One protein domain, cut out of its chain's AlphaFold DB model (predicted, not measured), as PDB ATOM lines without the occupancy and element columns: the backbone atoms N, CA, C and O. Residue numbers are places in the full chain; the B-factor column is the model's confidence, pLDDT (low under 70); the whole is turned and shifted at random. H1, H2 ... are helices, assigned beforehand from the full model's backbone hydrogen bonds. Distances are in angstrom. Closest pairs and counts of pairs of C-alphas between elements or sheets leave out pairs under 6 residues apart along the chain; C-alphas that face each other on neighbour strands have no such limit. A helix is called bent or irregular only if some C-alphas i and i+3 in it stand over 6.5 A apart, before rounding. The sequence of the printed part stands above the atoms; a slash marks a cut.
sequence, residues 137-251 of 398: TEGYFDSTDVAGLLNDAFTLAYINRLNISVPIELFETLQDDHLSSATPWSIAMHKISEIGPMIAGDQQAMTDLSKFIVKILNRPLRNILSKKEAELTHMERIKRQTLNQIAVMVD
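What this domain is: This is residues 137 to 251 of the 398 residues of the protein "ERAP1_C domain-containing protein" of Macrostomum lignano (UniProt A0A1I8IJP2). Three helices, H1, H3 and H5, lie in a row side by side and run the same way, and H2 with the two arms of the bent helix H4 makes a second layer over that row, running back. H1, H2, H3 and H4a form an up-and-down bundle, each running against the one before it in the chain, while H4b turns off steeply and crosses H5. The printed part has 115 residues with five named helices, H1 to H5 in chain order, and no named strand; the class is all helix. The whole is compact, with a radius of gyration of the C-alphas of 14.3 A and spans of 44 by 30 by 20 A.

How they stand to each other: The longest helix, H4, residues 203 to 226, was assigned as one helix by its hydrogen bonds but is bent, with C-alphas 216 and 219 7.2 A apart; its arms H4a, residues 203 to 216, and H4b, residues 219 to 226, stand at a steep tilt of 59 degrees. H2, residues 165 to 176, touches H4a with residues 172 to 175 alone, the same way at a steep tilt of 41 degrees; the closest C-alphas, of Gln 175 and Ile 216, are 4.5 A apart. H5, residues 234 to 249, touches H4b at a steep tilt of 63 degrees, closest at the C-alphas of Ile 224 and Arg 240, 6.2 A. H3, residues 183 to 198, is close to H4a but not clearly touching, with the C-alphas of Gly 196 and Met 206 7.1 A apart. H3 touches H5 with residues 185 to 189 alone, at a shallow tilt of 16 degrees, closest at the C-alphas of Ser 186 and Thr 242, 6.9 A. H1, residues 143 to 158, touches H3 the same way at 19 degrees, a shallow tilt, closest at the C-alphas of Ala 147 and Pro 184, 4.2 A. H1 and H2 form a helical hairpin, closest at the C-alphas of Ala 153 and Pro 167, 5.1 A. H1 and H5 are apart. In H1, H4a, H4b and H5 every O i to N i+4 pair is within hydrogen-bond range; in H2 5 of 8 are, in H3 9 of 12.

Where its parts are: H1 begins at C-alpha 143 (-10.431, -12.232, 29.725) and is 22.3 A long. H2 is 18.4 A, H3 24.1 A, H4a 20.3 A and H4b 10.7 A long. H3 is irregular, but only just: C-alphas 194 and 197 are 6.52 A apart. H5, 23.1 A, ends at C-alpha 249 (-17.298, -17.617, 8.911).

The domain as a whole: The two C-alphas farthest apart, of Asn 160 and Ala 230, are 45.7 A apart. The printed part has no cut, the link from H3 to H4 is tight, and no link is long. The model's mean pLDDT over the printed part is 93.0, and no printed residue is under 70.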
ATOM      1  N   THR A 137      -8.307  -1.928  26.133       97.12
ATOM      2  CA  THR A 137      -7.234  -1.784  25.130       97.12
ATOM      3  C   THR A 137      -5.842  -1.792  25.772       97.12
ATOM      4  O   THR A 137      -4.924  -2.431  25.265       97.12
ATOM      5  N   GLU A 138      -5.682  -1.123  26.917       96.06
ATOM      6  CA  GLU A 138      -4.421  -1.063  27.674       96.06
ATOM      7  C   GLU A 138      -4.075  -2.383  28.397       96.06
ATOM      8  O   GLU A 138      -2.999  -2.496  28.985       96.06
ATOM      9  N   GLY A 139      -4.955  -3.391  28.352       95.75
ATOM     10  CA  GLY A 139      -4.738  -4.697  28.976       95.75
ATOM     11  C   GLY A 139      -4.892  -4.703  30.499       95.75
ATOM     12  O   GLY A 139      -4.353  -5.585  31.163       95.75
ATOM     13  N   TYR A 140      -5.613  -3.728  31.065       95.38
ATOM     14  CA  TYR A 140      -5.896  -3.671  32.504       95.38
ATOM     15  C   TYR A 140      -6.854  -4.786  32.951       95.38
ATOM     16  O   TYR A 140      -6.738  -5.298  34.064       95.38
ATOM     17  N   PHE A 141      -7.809  -5.157  32.093       96.44
ATOM     18  CA  PHE A 141      -8.800  -6.193  32.379       96.44
ATOM     19  C   PHE A 141      -8.390  -7.547  31.809       96.44
ATOM     20  O   PHE A 141      -7.855  -7.646  30.705       96.44
ATOM     21  N   ASP A 142      -8.688  -8.605  32.560       95.75
ATOM     22  CA  ASP A 142      -8.467  -9.970  32.108       95.75
ATOM     23  C   ASP A 142      -9.557 -10.428  31.119       95.75
ATOM     24  O   ASP A 142     -10.514  -9.718  30.789       95.75
ATOM     25  N   SER A 143      -9.436 -11.670  30.644       96.69
ATOM     26  CA  SER A 143     -10.431 -12.232  29.725       96.69
ATOM     27  C   SER A 143     -11.829 -12.355  30.331       96.69
ATOM     28  O   SER A 143     -12.801 -12.332  29.582       96.69
ATOM     29  N   THR A 144     -11.948 -12.494  31.650       96.69
ATOM     30  CA  THR A 144     -13.227 -12.651  32.348       96.69
ATOM     31  C   THR A 144     -13.979 -11.325  32.380       96.69
ATOM     32  O   THR A 144     -15.163 -11.259  32.041       96.69
ATOM     33  N   ASP A 145     -13.290 -10.245  32.740       97.69
ATOM     34  CA  ASP A 145     -13.881  -8.916  32.789       97.69
ATOM     35  C   ASP A 145     -14.256  -8.406  31.398       97.69
ATOM     36  O   ASP A 145     -15.390  -7.951  31.227       97.69
ATOM     37  N   VAL A 146     -13.376  -8.555  30.398       98.06
ATOM     38  CA  VAL A 146     -13.677  -8.164  29.007       98.06
ATOM     39  C   VAL A 146     -14.850  -8.975  28.447       98.06
ATOM     40  O   VAL A 146     -15.746  -8.410  27.819       98.06
ATOM     41  N   ALA A 147     -14.912 -10.282  28.727       97.50
ATOM     42  CA  ALA A 147     -16.037 -11.138  28.346       97.50
ATOM     43  C   ALA A 147     -17.374 -10.636  28.913       97.50
ATOM     44  O   ALA A 147     -18.368 -10.547  28.188       97.50
ATOM     45  N   GLY A 148     -17.409 -10.279  30.198       97.75
ATOM     46  CA  GLY A 148     -18.626  -9.751  30.806       97.75
ATOM     47  C   GLY A 148     -19.000  -8.356  30.307       97.75
ATOM     48  O   GLY A 148     -20.180  -8.103  30.079       97.75
ATOM     49  N   LEU A 149     -18.017  -7.478  30.059       98.56
ATOM     50  CA  LEU A 149     -18.258  -6.168  29.441       98.56
ATOM     51  C   LEU A 149     -18.879  -6.314  28.048       98.56
ATOM     52  O   LEU A 149     -19.884  -5.664  27.775       98.56
ATOM     53  N   LEU A 150     -18.340  -7.199  27.202       98.19
ATOM     54  CA  LEU A 150     -18.907  -7.507  25.884       98.19
ATOM     55  C   LEU A 150     -20.337  -8.042  26.002       98.19
ATOM     56  O   LEU A 150     -21.241  -7.537  25.336       98.19
ATOM     57  N   ASN A 151     -20.563  -9.035  26.867       97.19
ATOM     58  CA  ASN A 151     -21.882  -9.645  27.042       97.19
ATOM     59  C   ASN A 151     -22.936  -8.618  27.478       97.19
ATOM     60  O   ASN A 151     -24.044  -8.588  26.934       97.19
ATOM     61  N   ASP A 152     -22.601  -7.777  28.455       97.94
ATOM     62  CA  ASP A 152     -23.503  -6.745  28.956       97.94
ATOM     63  C   ASP A 152     -23.719  -5.642  27.925       97.94
ATOM     64  O   ASP A 152     -24.868  -5.296  27.654       97.94
ATOM     65  N   ALA A 153     -22.660  -5.146  27.283       98.00
ATOM     66  CA  ALA A 153     -22.764  -4.075  26.301       98.00
ATOM     67  C   ALA A 153     -23.602  -4.484  25.078       98.00
ATOM     68  O   ALA A 153     -24.516  -3.748  24.701       98.00
ATOM     69  N   PHE A 154     -23.366  -5.668  24.496       96.25
ATOM     70  CA  PHE A 154     -24.173  -6.160  23.372       96.25
ATOM     71  C   PHE A 154     -25.631  -6.372  23.775       96.25
ATOM     72  O   PHE A 154     -26.540  -5.994  23.039       96.25
ATOM     73  N   THR A 155     -25.874  -6.933  24.961       94.56
ATOM     74  CA  THR A 155     -27.243  -7.167  25.434       94.56
ATOM     75  C   THR A 155     -27.981  -5.851  25.697       94.56
ATOM     76  O   THR A 155     -29.151  -5.720  25.344       94.56
ATOM     77  N   LEU A 156     -27.319  -4.857  26.297       95.88
ATOM     78  CA  LEU A 156     -27.903  -3.537  26.531       95.88
ATOM     79  C   LEU A 156     -28.141  -2.778  25.222       95.88
ATOM     80  O   LEU A 156     -29.152  -2.087  25.106       95.88
ATOM     81  N   ALA A 157     -27.257  -2.926  24.235       94.19
ATOM     82  CA  ALA A 157     -27.457  -2.354  22.908       94.19
ATOM     83  C   ALA A 157     -28.656  -2.987  22.192       94.19
ATOM     84  O   ALA A 157     -29.490  -2.262  21.652       94.19
ATOM     85  N   TYR A 158     -28.807  -4.312  22.282       89.62
ATOM     86  CA  TYR A 158     -29.946  -5.044  21.720       89.62
ATOM     87  C   TYR A 158     -31.300  -4.519  22.226       89.62
ATOM     88  O   TYR A 158     -32.254  -4.417  21.463       89.62
ATOM     89  N   ILE A 159     -31.381  -4.109  23.498       90.06
ATOM     90  CA  ILE A 159     -32.604  -3.536  24.091       90.06
ATOM     91  C   ILE A 159     -32.658  -2.000  24.051       90.06
ATOM     92  O   ILE A 159     -33.429  -1.393  24.799       90.06
ATOM     93  N   ASN A 160     -31.832  -1.361  23.215       91.12
ATOM     94  CA  ASN A 160     -31.754   0.094  23.043       91.12
ATOM     95  C   ASN A 160     -31.480   0.874  24.353       91.12
ATOM     96  O   ASN A 160     -31.986   1.975  24.573       91.12
ATOM     97  N   ARG A 161     -30.699   0.284  25.266       93.50
ATOM     98  CA  ARG A 161     -30.232   0.912  26.521       93.50
ATOM     99  C   ARG A 161     -28.790   1.411  26.438       93.50
ATOM    100  O   ARG A 161     -28.352   2.133  27.330       93.50
ATOM    101  N   LEU A 162     -28.063   1.024  25.396       96.06
ATOM    102  CA  LEU A 162     -26.686   1.425  25.132       96.06
ATOM    103  C   LEU A 162     -26.514   1.654  23.630       96.06
ATOM    104  O   LEU A 162     -27.120   0.952  22.826       96.06
ATOM    105  N   ASN A 163     -25.705   2.636  23.237       96.00
ATOM    106  CA  ASN A 163     -25.404   2.832  21.822       96.00
ATOM    107  C   ASN A 163     -24.579   1.644  21.300       96.00
ATOM    108  O   ASN A 163     -23.642   1.216  21.974       96.00
ATOM    109  N   ILE A 164     -24.902   1.145  20.102       92.75
ATOM    110  CA  ILE A 164     -24.205   0.013  19.473       92.75
ATOM    111  C   ILE A 164     -22.704   0.270  19.258       92.75
ATOM    112  O   ILE A 164     -21.938  -0.685  19.201       92.75
ATOM    113  N   SER A 165     -22.250   1.529  19.216       95.38
ATOM    114  CA  SER A 165     -20.820   1.840  19.119       95.38
ATOM    115  C   SER A 165     -20.026   1.285  20.305       95.38
ATOM    116  O   SER A 165     -18.925   0.798  20.107       95.38
ATOM    117  N   VAL A 166     -20.595   1.255  21.516       97.88
ATOM    118  CA  VAL A 166     -19.893   0.801  22.730       97.88
ATOM    119  C   VAL A 166     -19.479  -0.677  22.661       97.88
ATOM    120  O   VAL A 166     -18.295  -0.960  22.845       97.88
ATOM    121  N   PRO A 167     -20.380  -1.649  22.399       96.75
ATOM    122  CA  PRO A 167     -19.960  -3.039  22.230       96.75
ATOM    123  C   PRO A 167     -19.070  -3.266  20.998       96.75
ATOM    124  O   PRO A 167     -18.229  -4.160  21.038       96.75
ATOM    125  N   ILE A 168     -19.210  -2.469  19.932       95.56
ATOM    126  CA  ILE A 168     -18.328  -2.549  18.756       95.56
ATOM    127  C   ILE A 168     -16.907  -2.085  19.106       95.56
ATOM    128  O   ILE A 168     -15.957  -2.806  18.822       95.56
ATOM    129  N   GLU A 169     -16.759  -0.953  19.796       97.38
ATOM    130  CA  GLU A 169     -15.479  -0.444  20.309       97.38
ATOM    131  C   GLU A 169     -14.836  -1.436  21.300       97.38
ATOM    132  O   GLU A 169     -13.634  -1.677  21.242       97.38
ATOM    133  N   LEU A 170     -15.628  -2.087  22.169       97.75
ATOM    134  CA  LEU A 170     -15.138  -3.180  23.027       97.75
ATOM    135  C   LEU A 170     -14.651  -4.386  22.214       97.75
ATOM    136  O   LEU A 170     -13.672  -5.027  22.586       97.75
ATOM    137  N   PHE A 171     -15.330  -4.732  21.122       97.19
ATOM    138  CA  PHE A 171     -14.906  -5.838  20.270       97.19
ATOM    139  C   PHE A 171     -13.593  -5.521  19.538       97.19
ATOM    140  O   PHE A 171     -12.743  -6.402  19.400       97.19
ATOM    141  N   GLU A 172     -13.369  -4.261  19.150       96.94
ATOM    142  CA  GLU A 172     -12.100  -3.824  18.556       96.94
ATOM    143  C   GLU A 172     -10.901  -4.053  19.480       96.94
ATOM    144  O   GLU A 172      -9.814  -4.362  18.987       96.94
ATOM    145  N   THR A 173     -11.067  -3.980  20.807       97.12
ATOM    146  CA  THR A 173      -9.951  -4.186  21.751       97.12
ATOM    147  C   THR A 173      -9.401  -5.616  21.721       97.12
ATOM    148  O   THR A 173      -8.282  -5.858  22.176       97.12
ATOM    149  N   LEU A 174     -10.144  -6.585  21.169       97.50
ATOM    150  CA  LEU A 174      -9.668  -7.965  21.038       97.50
ATOM    151  C   LEU A 174      -8.506  -8.096  20.038       97.50
ATOM    152  O   LEU A 174      -7.741  -9.061  20.121       97.50
ATOM    153  N   GLN A 175      -8.333  -7.125  19.129       96.94
ATOM    154  CA  GLN A 175      -7.259  -7.127  18.127       96.94
ATOM    155  C   GLN A 175      -5.855  -7.067  18.747       96.94
ATOM    156  O   GLN A 175      -4.884  -7.498  18.124       96.94
ATOM    157  N   ASP A 176      -5.730  -6.539  19.968       94.06
ATOM    158  CA  ASP A 176      -4.443  -6.370  20.645       94.06
ATOM    159  C   ASP A 176      -3.847  -7.688  21.146       94.06
ATOM    160  O   ASP A 176      -2.657  -7.752  21.458       94.06
ATOM    161  N   ASP A 177      -4.659  -8.749  21.163       94.62
ATOM    162  CA  ASP A 177      -4.264 -10.124  21.470       94.62
ATOM    163  C   ASP A 177      -3.608 -10.324  22.852       94.62
ATOM    164  O   ASP A 177      -2.880 -11.288  23.076       94.62
ATOM    165  N   HIS A 178      -3.881  -9.437  23.812       93.50
ATOM    166  CA  HIS A 178      -3.377  -9.553  25.187       93.50
ATOM    167  C   HIS A 178      -4.175 -10.562  26.041       93.50
ATOM    168  O   HIS A 178      -3.745 -10.947  27.126       93.50
ATOM    169  N   LEU A 179      -5.339 -11.010  25.558       94.19
ATOM    170  CA  LEU A 179      -6.253 -11.901  26.275       94.19
ATOM    171  C   LEU A 179      -5.893 -13.375  26.054       94.19
ATOM    172  O   LEU A 179      -5.714 -13.823  24.921       94.19
ATOM    173  N   SER A 180      -5.835 -14.155  27.132       88.81
ATOM    174  CA  SER A 180      -5.436 -15.568  27.098       88.81
ATOM    175  C   SER A 180      -6.578 -16.533  26.753       88.81
ATOM    176  O   SER A 180      -6.324 -17.608  26.215       88.81
ATOM    177  N   SER A 181      -7.832 -16.166  27.035       93.62
ATOM    178  CA  SER A 181      -9.001 -17.034  26.837       93.62
ATOM    179  C   SER A 181      -9.744 -16.752  25.529       93.62
ATOM    180  O   SER A 181      -9.771 -15.632  25.021       93.62
ATOM    181  N   ALA A 182     -10.425 -17.777  25.017       95.31
ATOM    182  CA  ALA A 182     -11.343 -17.688  23.881       95.31
ATOM    183  C   ALA A 182     -12.720 -17.094  24.238       95.31
ATOM    184  O   ALA A 182     -13.541 -16.842  23.356       95.31
ATOM    185  N   THR A 183     -13.001 -16.902  25.531       95.88
ATOM    186  CA  THR A 183     -14.337 -16.515  26.020       95.88
ATOM    187  C   THR A 183     -14.817 -15.166  25.455       95.88
ATOM    188  O   THR A 183     -15.941 -15.125  24.954       95.88
ATOM    189  N   PRO A 184     -13.999 -14.088  25.431       96.94
ATOM    190  CA  PRO A 184     -14.394 -12.816  24.814       96.94
ATOM    191  C   PRO A 184     -14.791 -12.959  23.340       96.94
ATOM    192  O   PRO A 184     -15.819 -12.429  22.923       96.94
ATOM    193  N   TRP A 185     -14.022 -13.739  22.574       96.88
ATOM    194  CA  TRP A 185     -14.310 -14.035  21.170       96.88
ATOM    195  C   TRP A 185     -15.627 -14.786  21.009       96.88
ATOM    196  O   TRP A 185     -16.463 -14.393  20.204       96.88
ATOM    197  N   SER A 186     -15.848 -15.826  21.812       94.56
ATOM    198  CA  SER A 186     -17.073 -16.632  21.746       94.56
ATOM    199  C   SER A 186     -18.325 -15.788  22.012       94.56
ATOM    200  O   SER A 186     -19.312 -15.896  21.288       94.56
ATOM    201  N   ILE A 187     -18.272 -14.901  23.013       93.81
ATOM    202  CA  ILE A 187     -19.382 -13.999  23.358       93.81
ATOM    203  C   ILE A 187     -19.635 -12.991  22.241       93.81
ATOM    204  O   ILE A 187     -20.774 -12.858  21.790       93.81
ATOM    205  N   ALA A 188     -18.590 -12.289  21.796       92.56
ATOM    206  CA  ALA A 188     -18.725 -11.292  20.743       92.56
ATOM    207  C   ALA A 188     -19.306 -11.920  19.476       92.56
ATOM    208  O   ALA A 188     -20.222 -11.369  18.876       92.56
ATOM    209  N   MET A 189     -18.844 -13.113  19.111       89.56
ATOM    210  CA  MET A 189     -19.270 -13.762  17.880       89.56
ATOM    211  C   MET A 189     -20.663 -14.355  17.954       89.56
ATOM    212  O   MET A 189     -21.394 -14.246  16.975       89.56
ATOM    213  N   HIS A 190     -21.076 -14.887  19.106       87.94
ATOM    214  CA  HIS A 190     -22.480 -15.224  19.321       87.94
ATOM    215  C   HIS A 190     -23.363 -13.991  19.082       87.94
ATOM    216  O   HIS A 190     -24.340 -14.062  18.343       87.94
ATOM    217  N   LYS A 191     -22.994 -12.835  19.644       87.81
ATOM    218  CA  LYS A 191     -23.763 -11.590  19.501       87.81
ATOM    219  C   LYS A 191     -23.721 -10.989  18.103       87.81
ATOM    220  O   LYS A 191     -24.744 -10.536  17.609       87.81
ATOM    221  N   ILE A 192     -22.585 -11.048  17.423       85.25
ATOM    222  CA  ILE A 192     -22.463 -10.599  16.034       85.25
ATOM    223  C   ILE A 192     -23.228 -11.534  15.086       85.25
ATOM    224  O   ILE A 192     -23.833 -11.062  14.126       85.25
ATOM    225  N   SER A 193     -23.268 -12.841  15.363       81.25
ATOM    226  CA  SER A 193     -24.035 -13.791  14.547       81.25
ATOM    227  C   SER A 193     -25.546 -13.533  14.592       81.25
ATOM    228  O   SER A 193     -26.220 -13.788  13.600       81.25
ATOM    229  N   GLU A 194     -26.060 -12.939  15.678       79.25
ATOM    230  CA  GLU A 194     -27.454 -12.475  15.771       79.25
ATOM    231  C   GLU A 194     -27.719 -11.261  14.850       79.25
ATOM    232  O   GLU A 194     -28.843 -11.078  14.390       79.25
ATOM    233  N   ILE A 195     -26.695 -10.450  14.538       80.56
ATOM    234  CA  ILE A 195     -26.810  -9.265  13.664       80.56
ATOM    235  C   ILE A 195     -26.887  -9.670  12.190       80.56
ATOM    236  O   ILE A 195     -27.639  -9.063  11.432       80.56
ATOM    237  N   GLY A 196     -26.132 -10.694  11.779       78.75
ATOM    238  CA  GLY A 196     -26.024 -11.124  10.379       78.75
ATOM    239  C   GLY A 196     -27.377 -11.288   9.668       78.75
ATOM    240  O   GLY A 196     -27.584 -10.644   8.641       78.75
ATOM    241  N   PRO A 197     -28.330 -12.071  10.213       75.06
ATOM    242  CA  PRO A 197     -29.667 -12.214   9.639       75.06
ATOM    243  C   PRO A 197     -30.430 -10.890   9.491       75.06
ATOM    244  O   PRO A 197     -31.136 -10.715   8.505       75.06
ATOM    245  N   MET A 198     -30.258  -9.949  10.426       78.25
ATOM    246  CA  MET A 198     -30.962  -8.658  10.417       78.25
ATOM    247  C   MET A 198     -30.471  -7.727   9.304       78.25
ATOM    248  O   MET A 198     -31.231  -6.896   8.816       78.25
ATOM    249  N   ILE A 199     -29.203  -7.855   8.907       84.50
ATOM    250  CA  ILE A 199     -28.592  -7.056   7.835       84.50
ATOM    251  C   ILE A 199     -28.402  -7.859   6.542       84.50
ATOM    252  O   ILE A 199     -27.782  -7.366   5.607       84.50
ATOM    253  N   ALA A 200     -28.936  -9.083   6.456       79.06
ATOM    254  CA  ALA A 200     -28.711  -9.984   5.324       79.06
ATOM    255  C   ALA A 200     -29.204  -9.416   3.979       79.06
ATOM    256  O   ALA A 200     -28.676  -9.782   2.931       79.06
ATOM    257  N   GLY A 201     -30.194  -8.515   4.003       80.44
ATOM    258  CA  GLY A 201     -30.667  -7.788   2.820       80.44
ATOM    259  C   GLY A 201     -29.756  -6.636   2.371       80.44
ATOM    260  O   GLY A 201     -29.913  -6.142   1.257       80.44
ATOM    261  N   ASP A 202     -28.801  -6.216   3.205       88.75
ATOM    262  CA  ASP A 202     -27.819  -5.173   2.905       88.75
ATOM    263  C   ASP A 202     -26.439  -5.802   2.663       88.75
ATOM    264  O   ASP A 202     -25.630  -6.035   3.568       88.75
ATOM    265  N   GLN A 203     -26.156  -6.065   1.388       89.38
ATOM    266  CA  GLN A 203     -24.903  -6.686   0.967       89.38
ATOM    267  C   GLN A 203     -23.669  -5.836   1.323       89.38
ATOM    268  O   GLN A 203     -22.589  -6.391   1.563       89.38
ATOM    269  N   GLN A 204     -23.805  -4.506   1.360       93.75
ATOM    270  CA  GLN A 204     -22.705  -3.608   1.701       93.75
ATOM    271  C   GLN A 204     -22.397  -3.705   3.196       93.75
ATOM    272  O   GLN A 204     -21.243  -3.934   3.559       93.75
ATOM    273  N   ALA A 205     -23.423  -3.653   4.050       91.62
ATOM    274  CA  ALA A 205     -23.270  -3.831   5.492       91.62
ATOM    275  C   ALA A 205     -22.655  -5.196   5.846       91.62
ATOM    276  O   ALA A 205     -21.728  -5.265   6.654       91.62
ATOM    277  N   MET A 206     -23.099  -6.276   5.193       89.69
ATOM    278  CA  MET A 206     -22.511  -7.613   5.360       89.69
ATOM    279  C   MET A 206     -21.031  -7.655   4.963       89.69
ATOM    280  O   MET A 206     -20.205  -8.265   5.647       89.69
ATOM    281  N   THR A 207     -20.675  -6.990   3.863       92.56
ATOM    282  CA  THR A 207     -19.288  -6.909   3.392       92.56
ATOM    283  C   THR A 207     -18.412  -6.130   4.373       92.56
ATOM    284  O   THR A 207     -17.289  -6.547   4.668       92.56
ATOM    285  N   ASP A 208     -18.914  -5.015   4.897       93.44
ATOM    286  CA  ASP A 208     -18.175  -4.170   5.832       93.44
ATOM    287  C   ASP A 208     -18.012  -4.840   7.200       93.44
ATOM    288  O   ASP A 208     -16.918  -4.793   7.767       93.44
ATOM    289  N   LEU A 209     -19.031  -5.563   7.679       92.00
ATOM    290  CA  LEU A 209     -18.938  -6.384   8.886       92.00
ATOM    291  C   LEU A 209     -17.867  -7.477   8.746       92.00
ATOM    292  O   LEU A 209     -17.026  -7.631   9.630       92.00
ATOM    293  N   SER A 210     -17.840  -8.196   7.620       92.81
ATOM    294  CA  SER A 210     -16.815  -9.218   7.364       92.81
ATOM    295  C   SER A 210     -15.405  -8.621   7.331       92.81
ATOM    296  O   SER A 210     -14.507  -9.131   8.000       92.81
ATOM    297  N   LYS A 211     -15.201  -7.497   6.628       95.12
ATOM    298  CA  LYS A 211     -13.903  -6.790   6.600       95.12
ATOM    299  C   LYS A 211     -13.468  -6.331   7.989       95.12
ATOM    300  O   LYS A 211     -12.288  -6.417   8.331       95.12
ATOM    301  N   PHE A 212     -14.414  -5.841   8.782       95.12
ATOM    302  CA  PHE A 212     -14.174  -5.414  10.149       95.12
ATOM    303  C   PHE A 212     -13.722  -6.580  11.041       95.12
ATOM    304  O   PHE A 212     -12.694  -6.472  11.710       95.12
ATOM    305  N   ILE A 213     -14.407  -7.725  10.982       95.69
ATOM    306  CA  ILE A 213     -14.017  -8.932  11.727       95.69
ATOM    307  C   ILE A 213     -12.629  -9.421  11.285       95.69
ATOM    308  O   ILE A 213     -11.781  -9.695  12.135       95.69
ATOM    309  N   VAL A 214     -12.353  -9.467   9.975       96.25
ATOM    310  CA  VAL A 214     -11.029  -9.836   9.431       96.25
ATOM    311  C   VAL A 214      -9.923  -8.929   9.976       96.25
ATOM    312  O   VAL A 214      -8.859  -9.414  10.374       96.25
ATOM    313  N   LYS A 215     -10.166  -7.613  10.047       96.69
ATOM    314  CA  LYS A 215      -9.215  -6.648  10.620       96.69
ATOM    315  C   LYS A 215      -8.882  -6.994  12.075       96.69
ATOM    316  O   LYS A 215      -7.701  -7.057  12.411       96.69
ATOM    317  N   ILE A 216      -9.891  -7.247  12.911       96.81
ATOM    318  CA  ILE A 216      -9.701  -7.558  14.341       96.81
ATOM    319  C   ILE A 216      -8.999  -8.915  14.516       96.81
ATOM    320  O   ILE A 216      -8.118  -9.052  15.363       96.81
ATOM    321  N   LEU A 217      -9.326  -9.913  13.689       96.38
ATOM    322  CA  LEU A 217      -8.714 -11.245  13.750       96.38
ATOM    323  C   LEU A 217      -7.229 -11.267  13.378       96.38
ATOM    324  O   LEU A 217      -6.519 -12.168  13.819       96.38
ATOM    325  N   ASN A 218      -6.751 -10.322  12.564       95.56
ATOM    326  CA  ASN A 218      -5.460 -10.417  11.881       95.56
ATOM    327  C   ASN A 218      -4.284 -10.764  12.813       95.56
ATOM    328  O   ASN A 218      -3.578 -11.752  12.590       95.56
ATOM    329  N   ARG A 219      -4.082  -9.968  13.869       96.31
ATOM    330  CA  ARG A 219      -2.982 -10.156  14.824       96.31
ATOM    331  C   ARG A 219      -3.178 -11.409  15.697       96.31
ATOM    332  O   ARG A 219      -2.272 -12.246  15.677       96.31
ATOM    333  N   PRO A 220      -4.326 -11.608  16.378       96.56
ATOM    334  CA  PRO A 220      -4.602 -12.827  17.143       96.56
ATOM    335  C   PRO A 220      -4.405 -14.115  16.344       96.56
ATOM    336  O   PRO A 220      -3.791 -15.074  16.816       96.56
ATOM    337  N   LEU A 221      -4.882 -14.123  15.099       95.88
ATOM    338  CA  LEU A 221      -4.810 -15.280  14.223       95.88
ATOM    339  C   LEU A 221      -3.369 -15.580  13.797       95.88
ATOM    340  O   LEU A 221      -2.923 -16.723  13.874       95.88
ATOM    341  N   ARG A 222      -2.599 -14.564  13.391       95.38
ATOM    342  CA  ARG A 222      -1.180 -14.747  13.044       95.38
ATOM    343  C   ARG A 222      -0.358 -15.230  14.234       95.38
ATOM    344  O   ARG A 222       0.447 -16.149  14.079       95.38
ATOM    345  N   ASN A 223      -0.591 -14.659  15.414       94.94
ATOM    346  CA  ASN A 223       0.101 -15.048  16.637       94.94
ATOM    347  C   ASN A 223      -0.157 -16.519  16.972       94.94
ATOM    348  O   ASN A 223       0.797 -17.279  17.145       94.94
ATOM    349  N   ILE A 224      -1.422 -16.950  16.999       94.00
ATOM    350  CA  ILE A 224      -1.753 -18.332  17.361       94.00
ATOM    351  C   ILE A 224      -1.300 -19.350  16.306       94.00
ATOM    352  O   ILE A 224      -0.871 -20.445  16.663       94.00
ATOM    353  N   LEU A 225      -1.345 -19.000  15.014       92.19
ATOM    354  CA  LEU A 225      -0.941 -19.893  13.922       92.19
ATOM    355  C   LEU A 225       0.580 -20.029  13.766       92.19
ATOM    356  O   LEU A 225       1.033 -20.989  13.146       92.19
ATOM    357  N   SER A 226       1.363 -19.090  14.307       93.38
ATOM    358  CA  SER A 226       2.831 -19.158  14.290       93.38
ATOM    359  C   SER A 226       3.422 -20.145  15.304       93.38
ATOM    360  O   SER A 226       4.563 -20.580  15.139       93.38
ATOM    361  N   LYS A 227       2.652 -20.521  16.332       92.50
ATOM    362  CA  LYS A 227       3.056 -21.486  17.362       92.50
ATOM    363  C   LYS A 227       2.950 -22.914  16.839       92.50
ATOM    364  O   LYS A 227       2.017 -23.251  16.104       92.50
ATOM    365  N   LYS A 228       3.876 -23.782  17.248       89.62
ATOM    366  CA  LYS A 228       3.790 -25.208  16.906       89.62
ATOM    367  C   LYS A 228       2.735 -25.898  17.761       89.62
ATOM    368  O   LYS A 228       2.513 -25.536  18.909       89.62
ATOM    369  N   GLU A 229       2.156 -26.973  17.233       85.56
ATOM    370  CA  GLU A 229       1.132 -27.766  17.925       85.56
ATOM    371  C   GLU A 229       1.551 -28.206  19.339       85.56
ATOM    372  O   GLU A 229       0.762 -28.142  20.279       85.56
ATOM    373  N   ALA A 230       2.808 -28.630  19.489       88.31
ATOM    374  CA  ALA A 230       3.368 -29.103  20.754       88.31
ATOM    375  C   ALA A 230       3.605 -27.983  21.785       88.31
ATOM    376  O   ALA A 230       3.805 -28.276  22.958       88.31
ATOM    377  N   GLU A 231       3.595 -26.718  21.360       91.25
ATOM    378  CA  GLU A 231       3.835 -25.547  22.213       91.25
ATOM    379  C   GLU A 231       2.525 -24.949  22.755       91.25
ATOM    380  O   GLU A 231       2.560 -24.119  23.659       91.25
ATOM    381  N   LEU A 232       1.370 -25.359  22.214       90.69
ATOM    382  CA  LEU A 232       0.073 -24.810  22.599       90.69
ATOM    383  C   LEU A 232      -0.418 -25.389  23.925       90.69
ATOM    384  O   LEU A 232      -0.645 -26.597  24.059       90.69
ATOM    385  N   THR A 233      -0.698 -24.497  24.870       92.75
ATOM    386  CA  THR A 233      -1.468 -24.808  26.076       92.75
ATOM    387  C   THR A 233      -2.907 -25.207  25.730       92.75
ATOM    388  O   THR A 233      -3.421 -24.923  24.645       92.75
ATOM    389  N   HIS A 234      -3.607 -25.834  26.680       91.19
ATOM    390  CA  HIS A 234      -5.017 -26.196  26.502       91.19
ATOM    391  C   HIS A 234      -5.903 -24.983  26.156       91.19
ATOM    392  O   HIS A 234      -6.706 -25.046  25.229       91.19
ATOM    393  N   MET A 235      -5.701 -23.848  26.835       91.56
ATOM    394  CA  MET A 235      -6.459 -22.617  26.572       91.56
ATOM    395  C   MET A 235      -6.174 -22.041  25.182       91.56
ATOM    396  O   MET A 235      -7.084 -21.565  24.504       91.56
ATOM    397  N   GLU A 236      -4.928 -22.126  24.722       93.50
ATOM    398  CA  GLU A 236      -4.540 -21.677  23.385       93.50
ATOM    399  C   GLU A 236      -5.118 -22.558  22.276       93.50
ATOM    400  O   GLU A 236      -5.468 -22.035  21.219       93.50
ATOM    401  N   ARG A 237      -5.290 -23.865  22.512       93.12
ATOM    402  CA  ARG A 237      -5.989 -24.766  21.579       93.12
ATOM    403  C   ARG A 237      -7.447 -24.355  21.398       93.12
ATOM    404  O   ARG A 237      -7.883 -24.177  20.262       93.12
ATOM    405  N   ILE A 238      -8.156 -24.098  22.499       92.94
ATOM    406  CA  ILE A 238      -9.547 -23.610  22.474       92.94
ATOM    407  C   ILE A 238      -9.626 -22.249  21.768       92.94
ATOM    408  O   ILE A 238     -10.495 -22.026  20.920       92.94
ATOM    409  N   LYS A 239      -8.693 -21.337  22.072       94.19
ATOM    410  CA  LYS A 239      -8.610 -20.028  21.410       94.19
ATOM    411  C   LYS A 239      -8.367 -20.174  19.915       94.19
ATOM    412  O   LYS A 239      -9.072 -19.542  19.138       94.19
ATOM    413  N   ARG A 240      -7.439 -21.036  19.492       94.81
ATOM    414  CA  ARG A 240      -7.186 -21.318  18.074       94.81
ATOM    415  C   ARG A 240      -8.423 -21.869  17.379       94.81
ATOM    416  O   ARG A 240      -8.765 -21.382  16.308       94.81
ATOM    417  N   GLN A 241      -9.095 -22.848  17.981       93.06
ATOM    418  CA  GLN A 241     -10.318 -23.429  17.429       93.06
ATOM    419  C   GLN A 241     -11.389 -22.351  17.227       93.06
ATOM    420  O   GLN A 241     -11.949 -22.238  16.140       93.06
ATOM    421  N   THR A 242     -11.595 -21.505  18.237       95.12
ATOM    422  CA  THR A 242     -12.542 -20.383  18.174       95.12
ATOM    423  C   THR A 242     -12.153 -19.398  17.071       95.12
ATOM    424  O   THR A 242     -12.968 -19.081  16.214       95.12
ATOM    425  N   LEU A 243     -10.894 -18.951  17.020       96.25
ATOM    426  CA  LEU A 243     -10.417 -18.027  15.984       96.25
ATOM    427  C   LEU A 243     -10.543 -18.619  14.574       96.25
ATOM    428  O   LEU A 243     -10.939 -17.906  13.656       96.25
ATOM    429  N   ASN A 244     -10.268 -19.913  14.399       95.62
ATOM    430  CA  ASN A 244     -10.445 -20.598  13.121       95.62
ATOM    431  C   ASN A 244     -11.921 -20.670  12.707       95.62
ATOM    432  O   ASN A 244     -12.218 -20.450  11.537       95.62
ATOM    433  N   GLN A 245     -12.845 -20.941  13.637       93.19
ATOM    434  CA  GLN A 245     -14.289 -20.928  13.354       93.19
ATOM    435  C   GLN A 245     -14.735 -19.554  12.842       93.19
ATOM    436  O   GLN A 245     -15.440 -19.462  11.839       93.19
ATOM    437  N   ILE A 246     -14.274 -18.481  13.490       94.62
ATOM    438  CA  ILE A 246     -14.597 -17.108  13.086       94.62
ATOM    439  C   ILE A 246     -13.978 -16.797  11.723       94.62
ATOM    440  O   ILE A 246     -14.656 -16.265  10.852       94.62
ATOM    441  N   ALA A 247     -12.715 -17.172  11.517       95.31
ATOM    442  CA  ALA A 247     -12.013 -16.993  10.253       95.31
ATOM    443  C   ALA A 247     -12.727 -17.706   9.092       95.31
ATOM    444  O   ALA A 247     -12.850 -17.136   8.014       95.31
ATOM    445  N   VAL A 248     -13.252 -18.916   9.311       93.00
ATOM    446  CA  VAL A 248     -14.067 -19.634   8.317       93.00
ATOM    447  C   VAL A 248     -15.377 -18.898   8.035       93.00
ATOM    448  O   VAL A 248     -15.758 -18.777   6.873       93.00
ATOM    449  N   MET A 249     -16.040 -18.360   9.063       88.56
ATOM    450  CA  MET A 249     -17.298 -17.617   8.911       88.56
ATOM    451  C   MET A 249     -17.161 -16.383   8.006       88.56
ATOM    452  O   MET A 249     -18.095 -16.053   7.282       88.56
ATOM    453  N   VAL A 250     -16.004 -15.716   8.033       91.44
ATOM    454  CA  VAL A 250     -15.716 -14.520   7.216       91.44
ATOM    455  C   VAL A 250     -14.829 -14.807   5.996       91.44
ATOM    456  O   VAL A 250     -14.302 -13.878   5.393       91.44
ATOM    457  N   ASP A 251     -14.659 -16.088   5.645       92.25
ATOM    458  CA  ASP A 251     -13.809 -16.596   4.553       92.25
ATOM    459  C   ASP A 251     -12.376 -16.022   4.535       92.25
ATOM    460  O   ASP A 251     -11.816 -15.709   3.486       92.25
TER     461      ASP A 251